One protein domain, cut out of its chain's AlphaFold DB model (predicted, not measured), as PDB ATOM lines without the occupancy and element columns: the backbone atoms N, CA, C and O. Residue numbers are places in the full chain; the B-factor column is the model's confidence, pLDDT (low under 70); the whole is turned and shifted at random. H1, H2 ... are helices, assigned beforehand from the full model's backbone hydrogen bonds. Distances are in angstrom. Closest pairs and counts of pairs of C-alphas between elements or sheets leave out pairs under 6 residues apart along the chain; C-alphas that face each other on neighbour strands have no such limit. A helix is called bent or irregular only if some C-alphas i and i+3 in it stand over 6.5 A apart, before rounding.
ATOM      1  N   ALA A   2     189.556 200.200 152.581       75.81
ATOM      2  CA  ALA A   2     189.424 198.978 153.397       75.81
ATOM      3  C   ALA A   2     190.692 198.092 153.409       75.81
ATOM      4  O   ALA A   2     191.050 197.562 154.453       75.81
ATOM      5  N   SER A   3     191.412 198.018 152.281       79.81
ATOM      6  CA  SER A   3     192.679 197.281 152.154       79.81
ATOM      7  C   SER A   3     193.834 197.841 152.999       79.81
ATOM      8  O   SER A   3     194.625 197.067 153.524       79.81
ATOM      9  N   LEU A   4     193.936 199.166 153.166       85.00
ATOM     10  CA  LEU A   4     194.999 199.780 153.978       85.00
ATOM     11  C   LEU A   4     194.797 199.474 155.460       85.00
ATOM     12  O   LEU A   4     195.734 199.088 156.146       85.00
ATOM     13  N   VAL A   5     193.549 199.584 155.924       82.94
ATOM     14  CA  VAL A   5     193.181 199.292 157.313       82.94
ATOM     15  C   VAL A   5     193.416 197.816 157.638       82.94
ATOM     16  O   VAL A   5     193.939 197.512 158.702       82.94
ATOM     17  N   SER A   6     193.103 196.895 156.716       89.31
ATOM     18  CA  SER A   6     193.363 195.462 156.922       89.31
ATOM     19  C   SER A   6     194.846 195.085 156.931       89.31
ATOM     20  O   SER A   6     195.194 194.039 157.460       89.31
ATOM     21  N   MET A   7     195.702 195.905 156.318       89.62
ATOM     22  CA  MET A   7     197.151 195.695 156.259       89.62
ATOM     23  C   MET A   7     197.906 196.548 157.289       89.62
ATOM     24  O   MET A   7     199.131 196.598 157.241       89.62
ATOM     25  N   GLU A   8     197.183 197.239 158.181       91.56
ATOM     26  CA  GLU A   8     197.742 198.144 159.197       91.56
ATOM     27  C   GLU A   8     198.638 199.248 158.601       91.56
ATOM     28  O   GLU A   8     199.587 199.725 159.223       91.56
ATOM     29  N   LEU A   9     198.323 199.677 157.375       91.50
ATOM     30  CA  LEU A   9     199.078 200.691 156.645       91.50
ATOM     31  C   LEU A   9     198.530 202.104 156.919       91.50
ATOM     32  O   LEU A   9     197.308 202.285 157.002       91.50
ATOM     33  N   PRO A  10     199.396 203.135 157.001       92.50
ATOM     34  CA  PRO A  10     198.971 204.528 157.121       92.50
ATOM     35  C   PRO A  10     198.003 204.958 156.010       92.50
ATOM     36  O   PRO A  10     198.107 204.515 154.865       92.50
ATOM     37  N   LEU A  11     197.100 205.897 156.302       90.62
ATOM     38  CA  LEU A  11     196.185 206.436 155.283       90.62
ATOM     39  C   LEU A  11     196.917 207.203 154.168       90.62
ATOM     40  O   LEU A  11     196.384 207.326 153.068       90.62
ATOM     41  N   THR A  12     198.133 207.680 154.441       92.69
ATOM     42  CA  THR A  12     199.004 208.370 153.480       92.69
ATOM     43  C   THR A  12     199.744 207.422 152.543       92.69
ATOM     44  O   THR A  12     200.274 207.890 151.545       92.69
ATOM     45  N   THR A  13     199.724 206.105 152.791       90.12
ATOM     46  CA  THR A  13     200.555 205.116 152.079       90.12
ATOM     47  C   THR A  13     200.521 205.263 150.561       90.12
ATOM     48  O   THR A  13     201.558 205.164 149.921       90.12
ATOM     49  N   PHE A  14     199.350 205.506 149.961       91.06
ATOM     50  CA  PHE A  14     199.264 205.669 148.506       91.06
ATOM     51  C   PHE A  14     199.920 206.958 148.002       91.06
ATOM     52  O   PHE A  14     200.523 206.934 146.931       91.06
ATOM     53  N   ASN A  15     199.815 208.053 148.757       92.94
ATOM     54  CA  ASN A  15     200.468 209.313 148.413       92.94
ATOM     55  C   ASN A  15     201.979 209.165 148.583       92.94
ATOM     56  O   ASN A  15     202.702 209.353 147.616       92.94
ATOM     57  N   ASP A  16     202.432 208.688 149.746       94.38
ATOM     58  CA  ASP A  16     203.857 208.518 150.055       94.38
ATOM     59  C   ASP A  16     204.540 207.558 149.067       94.38
ATOM     60  O   ASP A  16     205.666 207.784 148.633       94.38
ATOM     61  N   TYR A  17     203.844 206.488 148.666       92.81
ATOM     62  CA  TYR A  17     204.333 205.551 147.658       92.81
ATOM     63  C   TYR A  17     204.428 206.186 146.265       92.81
ATOM     64  O   TYR A  17     205.402 205.956 145.551       92.81
ATOM     65  N   THR A  18     203.431 206.985 145.873       94.88
ATOM     66  CA  THR A  18     203.437 207.674 144.574       94.88
ATOM     67  C   THR A  18     204.536 208.730 144.531       94.88
ATOM     68  O   THR A  18     205.314 208.750 143.581       94.88
ATOM     69  N   ASP A  19     204.636 209.552 145.575       96.88
ATOM     70  CA  ASP A  19     205.667 210.578 145.714       96.88
ATOM     71  C   ASP A  19     207.059 209.937 145.706       96.88
ATOM     72  O   ASP A  19     207.928 210.363 144.952       96.88
ATOM     73  N   GLY A  20     207.237 208.835 146.441       94.44
ATOM     74  CA  GLY A  20     208.486 208.080 146.465       94.44
ATOM     75  C   GLY A  20     208.898 207.521 145.102       94.44
ATOM     76  O   GLY A  20     210.081 207.531 144.796       94.44
ATOM     77  N   ILE A  21     207.956 207.064 144.264       93.94
ATOM     78  CA  ILE A  21     208.262 206.620 142.890       93.94
ATOM     79  C   ILE A  21     208.680 207.799 142.009       93.94
ATOM     80  O   ILE A  21     209.603 207.667 141.206       93.94
ATOM     81  N   LEU A  22     207.974 208.925 142.116       95.62
ATOM     82  CA  LEU A  22     208.213 210.095 141.272       95.62
ATOM     83  C   LEU A  22     209.520 210.819 141.616       95.62
ATOM     84  O   LEU A  22     210.088 211.469 140.742       95.62
ATOM     85  N   ASP A  23     209.987 210.694 142.856       97.25
ATOM     86  CA  ASP A  23     211.229 211.303 143.337       97.25
ATOM     87  C   ASP A  23     212.484 210.482 142.986       97.25
ATOM     88  O   ASP A  23     213.596 210.999 143.075       97.25
ATOM     89  N   VAL A  24     212.336 209.221 142.539       96.44
ATOM     90  CA  VAL A  24     213.485 208.355 142.223       96.44
ATOM     91  C   VAL A  24     214.358 208.978 141.136       96.44
ATOM     92  O   VAL A  24     213.955 209.136 139.980       96.44
ATOM     93  N   SER A  25     215.612 209.245 141.490       96.94
ATOM     94  CA  SER A  25     216.626 209.708 140.552       96.94
ATOM     95  C   SER A  25     217.236 208.564 139.731       96.94
ATOM     96  O   SER A  25     217.211 207.385 140.101       96.94
ATOM     97  N   VAL A  26     217.865 208.918 138.605       95.94
ATOM     98  CA  VAL A  26     218.608 207.957 137.768       95.94
ATOM     99  C   VAL A  26     219.730 207.279 138.562       95.94
ATOM    100  O   VAL A  26     219.944 206.074 138.420       95.94
ATOM    101  N   ASP A  27     220.421 208.024 139.425       97.38
ATOM    102  CA  ASP A  27     221.529 207.492 140.221       97.38
ATOM    103  C   ASP A  27     221.045 206.466 141.253       97.38
ATOM    104  O   ASP A  27     221.647 205.399 141.395       97.38
ATOM    105  N   GLU A  28     219.923 206.727 141.927       95.94
ATOM    106  CA  GLU A  28     219.317 205.779 142.870       95.94
ATOM    107  C   GLU A  28     218.829 204.506 142.178       95.94
ATOM    108  O   GLU A  28     219.010 203.402 142.711       95.94
ATOM    109  N   ALA A  29     218.274 204.632 140.969       95.38
ATOM    110  CA  ALA A  29     217.897 203.484 140.153       95.38
ATOM    111  C   ALA A  29     219.125 202.636 139.782       95.38
ATOM    112  O   ALA A  29     219.095 201.411 139.920       95.38
ATOM    113  N   LEU A  30     220.236 203.267 139.385       96.25
ATOM    114  CA  LEU A  30     221.482 202.571 139.053       96.25
ATOM    115  C   LEU A  30     222.118 201.886 140.269       96.25
ATOM    116  O   LEU A  30     222.606 200.759 140.154       96.25
ATOM    117  N   ILE A  31     222.114 202.537 141.434       96.38
ATOM    118  CA  ILE A  31     222.604 201.945 142.689       96.38
ATOM    119  C   ILE A  31     221.750 200.733 143.068       96.38
ATOM    120  O   ILE A  31     222.288 199.675 143.399       96.38
ATOM    121  N   SER A  32     220.426 200.861 142.976       95.62
ATOM    122  CA  SER A  32     219.490 199.775 143.278       95.62
ATOM    123  C   SER A  32     219.655 198.600 142.316       95.62
ATOM    124  O   SER A  32     219.713 197.456 142.761       95.62
ATOM    125  N   ALA A  33     219.817 198.870 141.017       94.31
ATOM    126  CA  ALA A  33     220.075 197.847 140.008       94.31
ATOM    127  C   ALA A  33     221.341 197.047 140.339       94.31
ATOM    128  O   ALA A  33     221.285 195.826 140.423       94.31
ATOM    129  N   LYS A  34     222.459 197.722 140.633       92.88
ATOM    130  CA  LYS A  34     223.721 197.058 141.012       92.88
ATOM    131  C   LYS A  34     223.623 196.261 142.314       92.88
ATOM    132  O   LYS A  34     224.391 195.327 142.509       92.88
ATOM    133  N   LYS A  35     222.736 196.661 143.226       95.19
ATOM    134  CA  LYS A  35     222.568 196.008 144.528       95.19
ATOM    135  C   LYS A  35     221.698 194.755 144.453       95.19
ATOM    136  O   LYS A  35     221.965 193.804 145.179       95.19
ATOM    137  N   TYR A  36     220.634 194.787 143.653       94.69
ATOM    138  CA  TYR A  36     219.599 193.751 143.671       94.69
ATOM    139  C   TYR A  36     219.576 192.862 142.425       94.69
ATOM    140  O   TYR A  36     219.024 191.768 142.493       94.69
ATOM    141  N   ILE A  37     220.155 193.298 141.303       92.12
ATOM    142  CA  ILE A  37     220.278 192.469 140.101       92.12
ATOM    143  C   ILE A  37     221.606 191.725 140.177       92.12
ATOM    144  O   ILE A  37     222.667 192.295 139.938       92.12
ATOM    145  N   ASP A  38     221.524 190.440 140.502       90.56
ATOM    146  CA  ASP A  38     222.652 189.522 140.428       90.56
ATOM    147  C   ASP A  38     222.724 188.913 139.024       90.56
ATOM    148  O   ASP A  38     221.904 188.075 138.646       90.56
ATOM    149  N   THR A  39     223.697 189.367 138.236       86.94
ATOM    150  CA  THR A  39     223.898 188.901 136.861       86.94
ATOM    151  C   THR A  39     224.390 187.460 136.784       86.94
ATOM    152  O   THR A  39     224.160 186.817 135.763       86.94
ATOM    153  N   ASP A  40     225.011 186.935 137.844       88.00
ATOM    154  CA  ASP A  40     225.523 185.559 137.868       88.00
ATOM    155  C   ASP A  40     224.396 184.543 138.113       88.00
ATOM    156  O   ASP A  40     224.509 183.374 137.743       88.00
ATOM    157  N   ASN A  41     223.278 184.998 138.690       89.75
ATOM    158  CA  ASN A  41     222.077 184.205 138.956       89.75
ATOM    159  C   ASN A  41     220.861 184.684 138.134       89.75
ATOM    160  O   ASN A  41     219.713 184.570 138.570       89.75
ATOM    161  N   LEU A  42     221.100 185.215 136.929       88.44
ATOM    162  CA  LEU A  42     220.066 185.686 136.004       88.44
ATOM    163  C   LEU A  42     219.719 184.615 134.956       88.44
ATOM    164  O   LEU A  42     220.600 184.049 134.313       88.44
ATOM    165  N   VAL A  43     218.424 184.388 134.711       90.75
ATOM    166  CA  VAL A  43     217.942 183.540 133.609       90.75
ATOM    167  C   VAL A  43     217.024 184.350 132.704       90.75
ATOM    168  O   VAL A  43     216.046 184.940 133.162       90.75
ATOM    169  N   ILE A  44     217.317 184.347 131.404       88.94
ATOM    170  CA  ILE A  44     216.485 184.976 130.377       88.94
ATOM    171  C   ILE A  44     215.777 183.867 129.599       88.94
ATOM    172  O   ILE A  44     216.423 183.035 128.964       88.94
ATOM    173  N   VAL A  45     214.444 183.859 129.642       91.12
ATOM    174  CA  VAL A  45     213.617 182.895 128.907       91.12
ATOM    175  C   VAL A  45     212.987 183.593 127.711       91.12
ATOM    176  O   VAL A  45     212.275 184.583 127.867       91.12
ATOM    177  N   ILE A  46     213.239 183.066 126.516       89.06
ATOM    178  CA  ILE A  46     212.733 183.620 125.260       89.06
ATOM    179  C   ILE A  46     211.820 182.587 124.614       89.06
ATOM    180  O   ILE A  46     212.214 181.442 124.400       89.06
ATOM    181  N   VAL A  47     210.593 183.000 124.303       90.25
ATOM    182  CA  VAL A  47     209.574 182.150 123.681       90.25
ATOM    183  C   VAL A  47     209.216 182.743 122.327       90.25
ATOM    184  O   VAL A  47     208.759 183.881 122.243       90.25
ATOM    185  N   GLY A  48     209.425 181.978 121.260       88.44
ATOM    186  CA  GLY A  48     209.135 182.434 119.908       88.44
ATOM    187  C   GLY A  48     209.643 181.488 118.830       88.44
ATOM    188  O   GLY A  48     210.077 180.369 119.103       88.44
ATOM    189  N   ASP A  49     209.578 181.968 117.593       90.44
ATOM    190  CA  ASP A  49     210.113 181.278 116.424       90.44
ATOM    191  C   ASP A  49     211.644 181.326 116.441       90.44
ATOM    192  O   ASP A  49     212.244 182.397 116.299       90.44
ATOM    193  N   ARG A  50     212.267 180.156 116.630       87.19
ATOM    194  CA  ARG A  50     213.719 180.009 116.773       87.19
ATOM    195  C   ARG A  50     214.474 180.637 115.606       87.19
ATOM    196  O   ARG A  50     215.454 181.334 115.845       87.19
ATOM    197  N   GLU A  51     213.998 180.443 114.376       89.56
ATOM    198  CA  GLU A  51     214.685 180.929 113.173       89.56
ATOM    199  C   GLU A  51     214.799 182.457 113.146       89.56
ATOM    200  O   GLU A  51     215.721 183.002 112.543       89.56
ATOM    201  N   LYS A  52     213.887 183.157 113.827       89.88
ATOM    202  CA  LYS A  52     213.858 184.623 113.870       89.88
ATOM    203  C   LYS A  52     214.637 185.211 115.036       89.88
ATOM    204  O   LYS A  52     215.102 186.340 114.926       89.88
ATOM    205  N   VAL A  53     214.727 184.495 116.155       88.81
ATOM    206  CA  VAL A  53     215.280 185.044 117.405       88.81
ATOM    207  C   VAL A  53     216.709 184.591 117.686       88.81
ATOM    208  O   VAL A  53     217.452 185.316 118.338       88.81
ATOM    209  N   GLU A  54     217.117 183.414 117.203       87.50
ATOM    210  CA  GLU A  54     218.382 182.799 117.613       87.50
ATOM    211  C   GLU A  54     219.611 183.617 117.204       87.50
ATOM    212  O   GLU A  54     220.521 183.775 118.016       87.50
ATOM    213  N   SER A  55     219.637 184.164 115.984       90.38
ATOM    214  CA  SER A  55     220.764 184.980 115.513       90.38
ATOM    215  C   SER A  55     220.966 186.211 116.393       90.38
ATOM    216  O   SER A  55     222.048 186.404 116.935       90.38
ATOM    217  N   GLY A  56     219.895 186.972 116.639       89.19
ATOM    218  CA  GLY A  56     219.953 188.168 117.477       89.19
ATOM    219  C   GLY A  56     220.382 187.876 118.915       89.19
ATOM    220  O   GLY A  56     221.098 188.673 119.504       89.19
ATOM    221  N   ILE A  57     220.002 186.728 119.487       90.62
ATOM    222  CA  ILE A  57     220.436 186.343 120.841       90.62
ATOM    223  C   ILE A  57     221.925 185.987 120.859       90.62
ATOM    224  O   ILE A  57     222.632 186.363 121.793       90.62
ATOM    225  N   ARG A  58     222.405 185.268 119.838       89.81
ATOM    226  CA  ARG A  58     223.823 184.904 119.718       89.81
ATOM    227  C   ARG A  58     224.709 186.138 119.581       89.81
ATOM    228  O   ARG A  58     225.753 186.179 120.222       89.81
ATOM    229  N   ASP A  59     224.255 187.139 118.833       93.06
ATOM    230  CA  ASP A  59     224.986 188.393 118.623       93.06
ATOM    231  C   ASP A  59     225.117 189.240 119.902       93.06
ATOM    232  O   ASP A  59     226.027 190.057 120.009       93.06
ATOM    233  N   LEU A  60     224.222 189.059 120.882       88.94
ATOM    234  CA  LEU A  60     224.267 189.790 122.154       88.94
ATOM    235  C   LEU A  60     225.272 189.207 123.161       88.94
ATOM    236  O   LEU A  60     225.501 189.831 124.194       88.94
ATOM    237  N   GLU A  61     225.830 188.020 122.895       87.62
ATOM    238  CA  GLU A  61     226.866 187.372 123.719       87.62
ATOM    239  C   GLU A  61     226.524 187.294 125.226       87.62
ATOM    240  O   GLU A  61     227.394 187.351 126.092       87.62
ATOM    241  N   LEU A  62     225.237 187.120 125.558       83.94
ATOM    242  CA  LEU A  62     224.727 187.167 126.941       83.94
ATOM    243  C   LEU A  62     225.064 185.928 127.790       83.94
ATOM    244  O   LEU A  62     224.697 185.870 128.961       83.94
ATOM    245  N   GLY A  63     225.726 184.926 127.209       85.19
ATOM    246  CA  GLY A  63     226.120 183.693 127.889       85.19
ATOM    247  C   GLY A  63     225.684 182.424 127.158       85.19
ATOM    248  O   GLY A  63     225.451 182.415 125.948       85.19
ATOM    249  N   ALA A  64     225.617 181.315 127.899       88.00
ATOM    250  CA  ALA A  64     225.260 180.011 127.350       88.00
ATOM    251  C   ALA A  64     223.775 179.948 126.956       88.00
ATOM    252  O   ALA A  64     222.892 180.291 127.740       88.00
ATOM    253  N   ILE A  65     223.500 179.453 125.747       89.00
ATOM    254  CA  ILE A  65     222.138 179.308 125.226       89.00
ATOM    255  C   ILE A  65     221.687 177.858 125.404       89.00
ATOM    256  O   ILE A  65     222.233 176.951 124.773       89.00
ATOM    257  N   ASN A  66     220.652 177.654 126.219       90.62
ATOM    258  CA  ASN A  66     219.982 176.366 126.372       90.62
ATOM    259  C   ASN A  66     218.718 176.339 125.509       90.62
ATOM    260  O   ASN A  66     217.786 177.110 125.727       90.62
ATOM    261  N   LEU A  67     218.686 175.447 124.519       90.50
ATOM    262  CA  LEU A  67     217.549 175.310 123.613       90.50
ATOM    263  C   LEU A  67     216.536 174.320 124.172       90.50
ATOM    264  O   LEU A  67     216.858 173.148 124.349       90.50
ATOM    265  N   TRP A  68     215.319 174.792 124.422       89.75
ATOM    266  CA  TRP A  68     214.208 173.958 124.879       89.75
ATOM    267  C   TRP A  68     213.190 173.808 123.747       89.75
ATOM    268  O   TRP A  68     212.894 174.753 123.011       89.75
ATOM    269  N   THR A  69     212.693 172.592 123.560       89.81
ATOM    270  CA  THR A  69     211.575 172.287 122.665       89.81
ATOM    271  C   THR A  69     210.257 172.347 123.426       89.81
ATOM    272  O   THR A  69     210.228 172.347 124.654       89.81
ATOM    273  N   VAL A  70     209.137 172.356 122.698       85.56
ATOM    274  CA  VAL A  70     207.796 172.323 123.306       85.56
ATOM    275  C   VAL A  70     207.638 171.122 124.246       85.56
ATOM    276  O   VAL A  70     207.074 171.268 125.325       85.56
ATOM    277  N   ASN A  71     208.194 169.965 123.877       87.94
ATOM    278  CA  ASN A  71     208.124 168.750 124.687       87.94
ATOM    279  C   ASN A  71     208.976 168.843 125.960       87.94
ATOM    280  O   ASN A  71     208.593 168.275 126.978       87.94
ATOM    281  N   ASP A  72     210.096 169.570 125.928       87.75
ATOM    282  CA  ASP A  72     210.937 169.778 127.116       87.75
ATOM    283  C   ASP A  72     210.228 170.653 128.161       87.75
ATOM    284  O   ASP A  72     210.496 170.537 129.354       87.75
ATOM    285  N   VAL A  73     209.301 171.513 127.718       86.88
ATOM    286  CA  VAL A  73     208.546 172.424 128.594       86.88
ATOM    287  C   VAL A  73     207.217 171.822 129.044       86.88
ATOM    288  O   VAL A  73     206.857 171.924 130.214       86.88
ATOM    289  N   LEU A  74     206.460 171.234 128.115       87.19
ATOM    290  CA  LEU A  74     205.086 170.778 128.347       87.19
ATOM    291  C   LEU A  74     204.976 169.265 128.588       87.19
ATOM    292  O   LEU A  74     203.912 168.793 128.981       87.19
ATOM    293  N   GLY A  75     206.055 168.511 128.373       84.44
ATOM    294  CA  GLY A  75     206.039 167.052 128.382       84.44
ATOM    295  C   GLY A  75     205.503 166.453 127.080       84.44
ATOM    296  O   GLY A  75     205.143 167.156 126.134       84.44
TER     297      GLY A  75
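This is residues 2 to 75 of the 81 residues of an uncharacterized protein of Candidatus Marinimicrobia bacterium (UniProt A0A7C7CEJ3). Picture an open, strung-out chain with no shared core: H1, H2 and H3 follow one another as a bare, zigzag arm, and a long stretch with no named element, residues 37 to 49, leads from H3 across to a loose head at the other end. In that head the chain passes through H4, folds back along residues 60 to 69 and ends its printed course at the small helix H5. The printed part has 74 residues with five named helices, in the order H1 H2 H3 H4 H5, and no named strand; its class is all helix. The whole is extended, with a radius of gyration of the C-alphas of 20.5 A and spans of 52 by 35 by 22 A.

Find C-alpha 2 at (189.424, 198.978, 153.397); here H1 begins, and it holds residues 2 to 6, 6.3 A from first to last C-alpha. Go on to H2, residues 13 to 22, which measures 14.2 A. After it look for H3, residues 26 to 36, the longest helix by residues, which runs 15.4 A from C-alpha 26 at (218.608, 207.957, 137.768). Then pass to H4, residues 50 to 59, 14.2 A long and irregular: C-alphas 52 and 55 are 7.1 A apart. Last comes H5, residues 70 to 74, 5.9 A long, which ends with C-alpha 74 at (205.086, 170.778, 128.347).

Start at H1 and you will find that no helix touches another. H1 and H2 are close but not clearly touching, with 1 pair of C-alphas within 8 A, those of Leu 4 and Thr 13 at 7.9 A; their centres are 17.0 A apart. H2 and H3 are apart, though their link is tight, with 3 residues between them. H3 and H4 are apart, and so are H4 and H5. Compare O i with N i+4 inside the helices: in H1, H2, H3 and H5 every such pair is within hydrogen-bond range, and in H4 4 of 6 are.

Look for the two C-alphas farthest apart at Leu 11 and Glu 51, 52.6 A from each other; those of Ala 2 and Gly 75, the first and last printed, are 43.8 A apart. Residues 5 to 11 stand free, and so do residues 15 to 42, of which 15 to 22 belong to H2 and 26 to 36 to H3. The link from H3 to H4, 13 residues, is long; those from H1 to H2, 6 residues, and from H4 to H5, 10 residues, are short. The printed part has no cut. The mean pLDDT of the printed part is 90.6, and no printed residue is under 70.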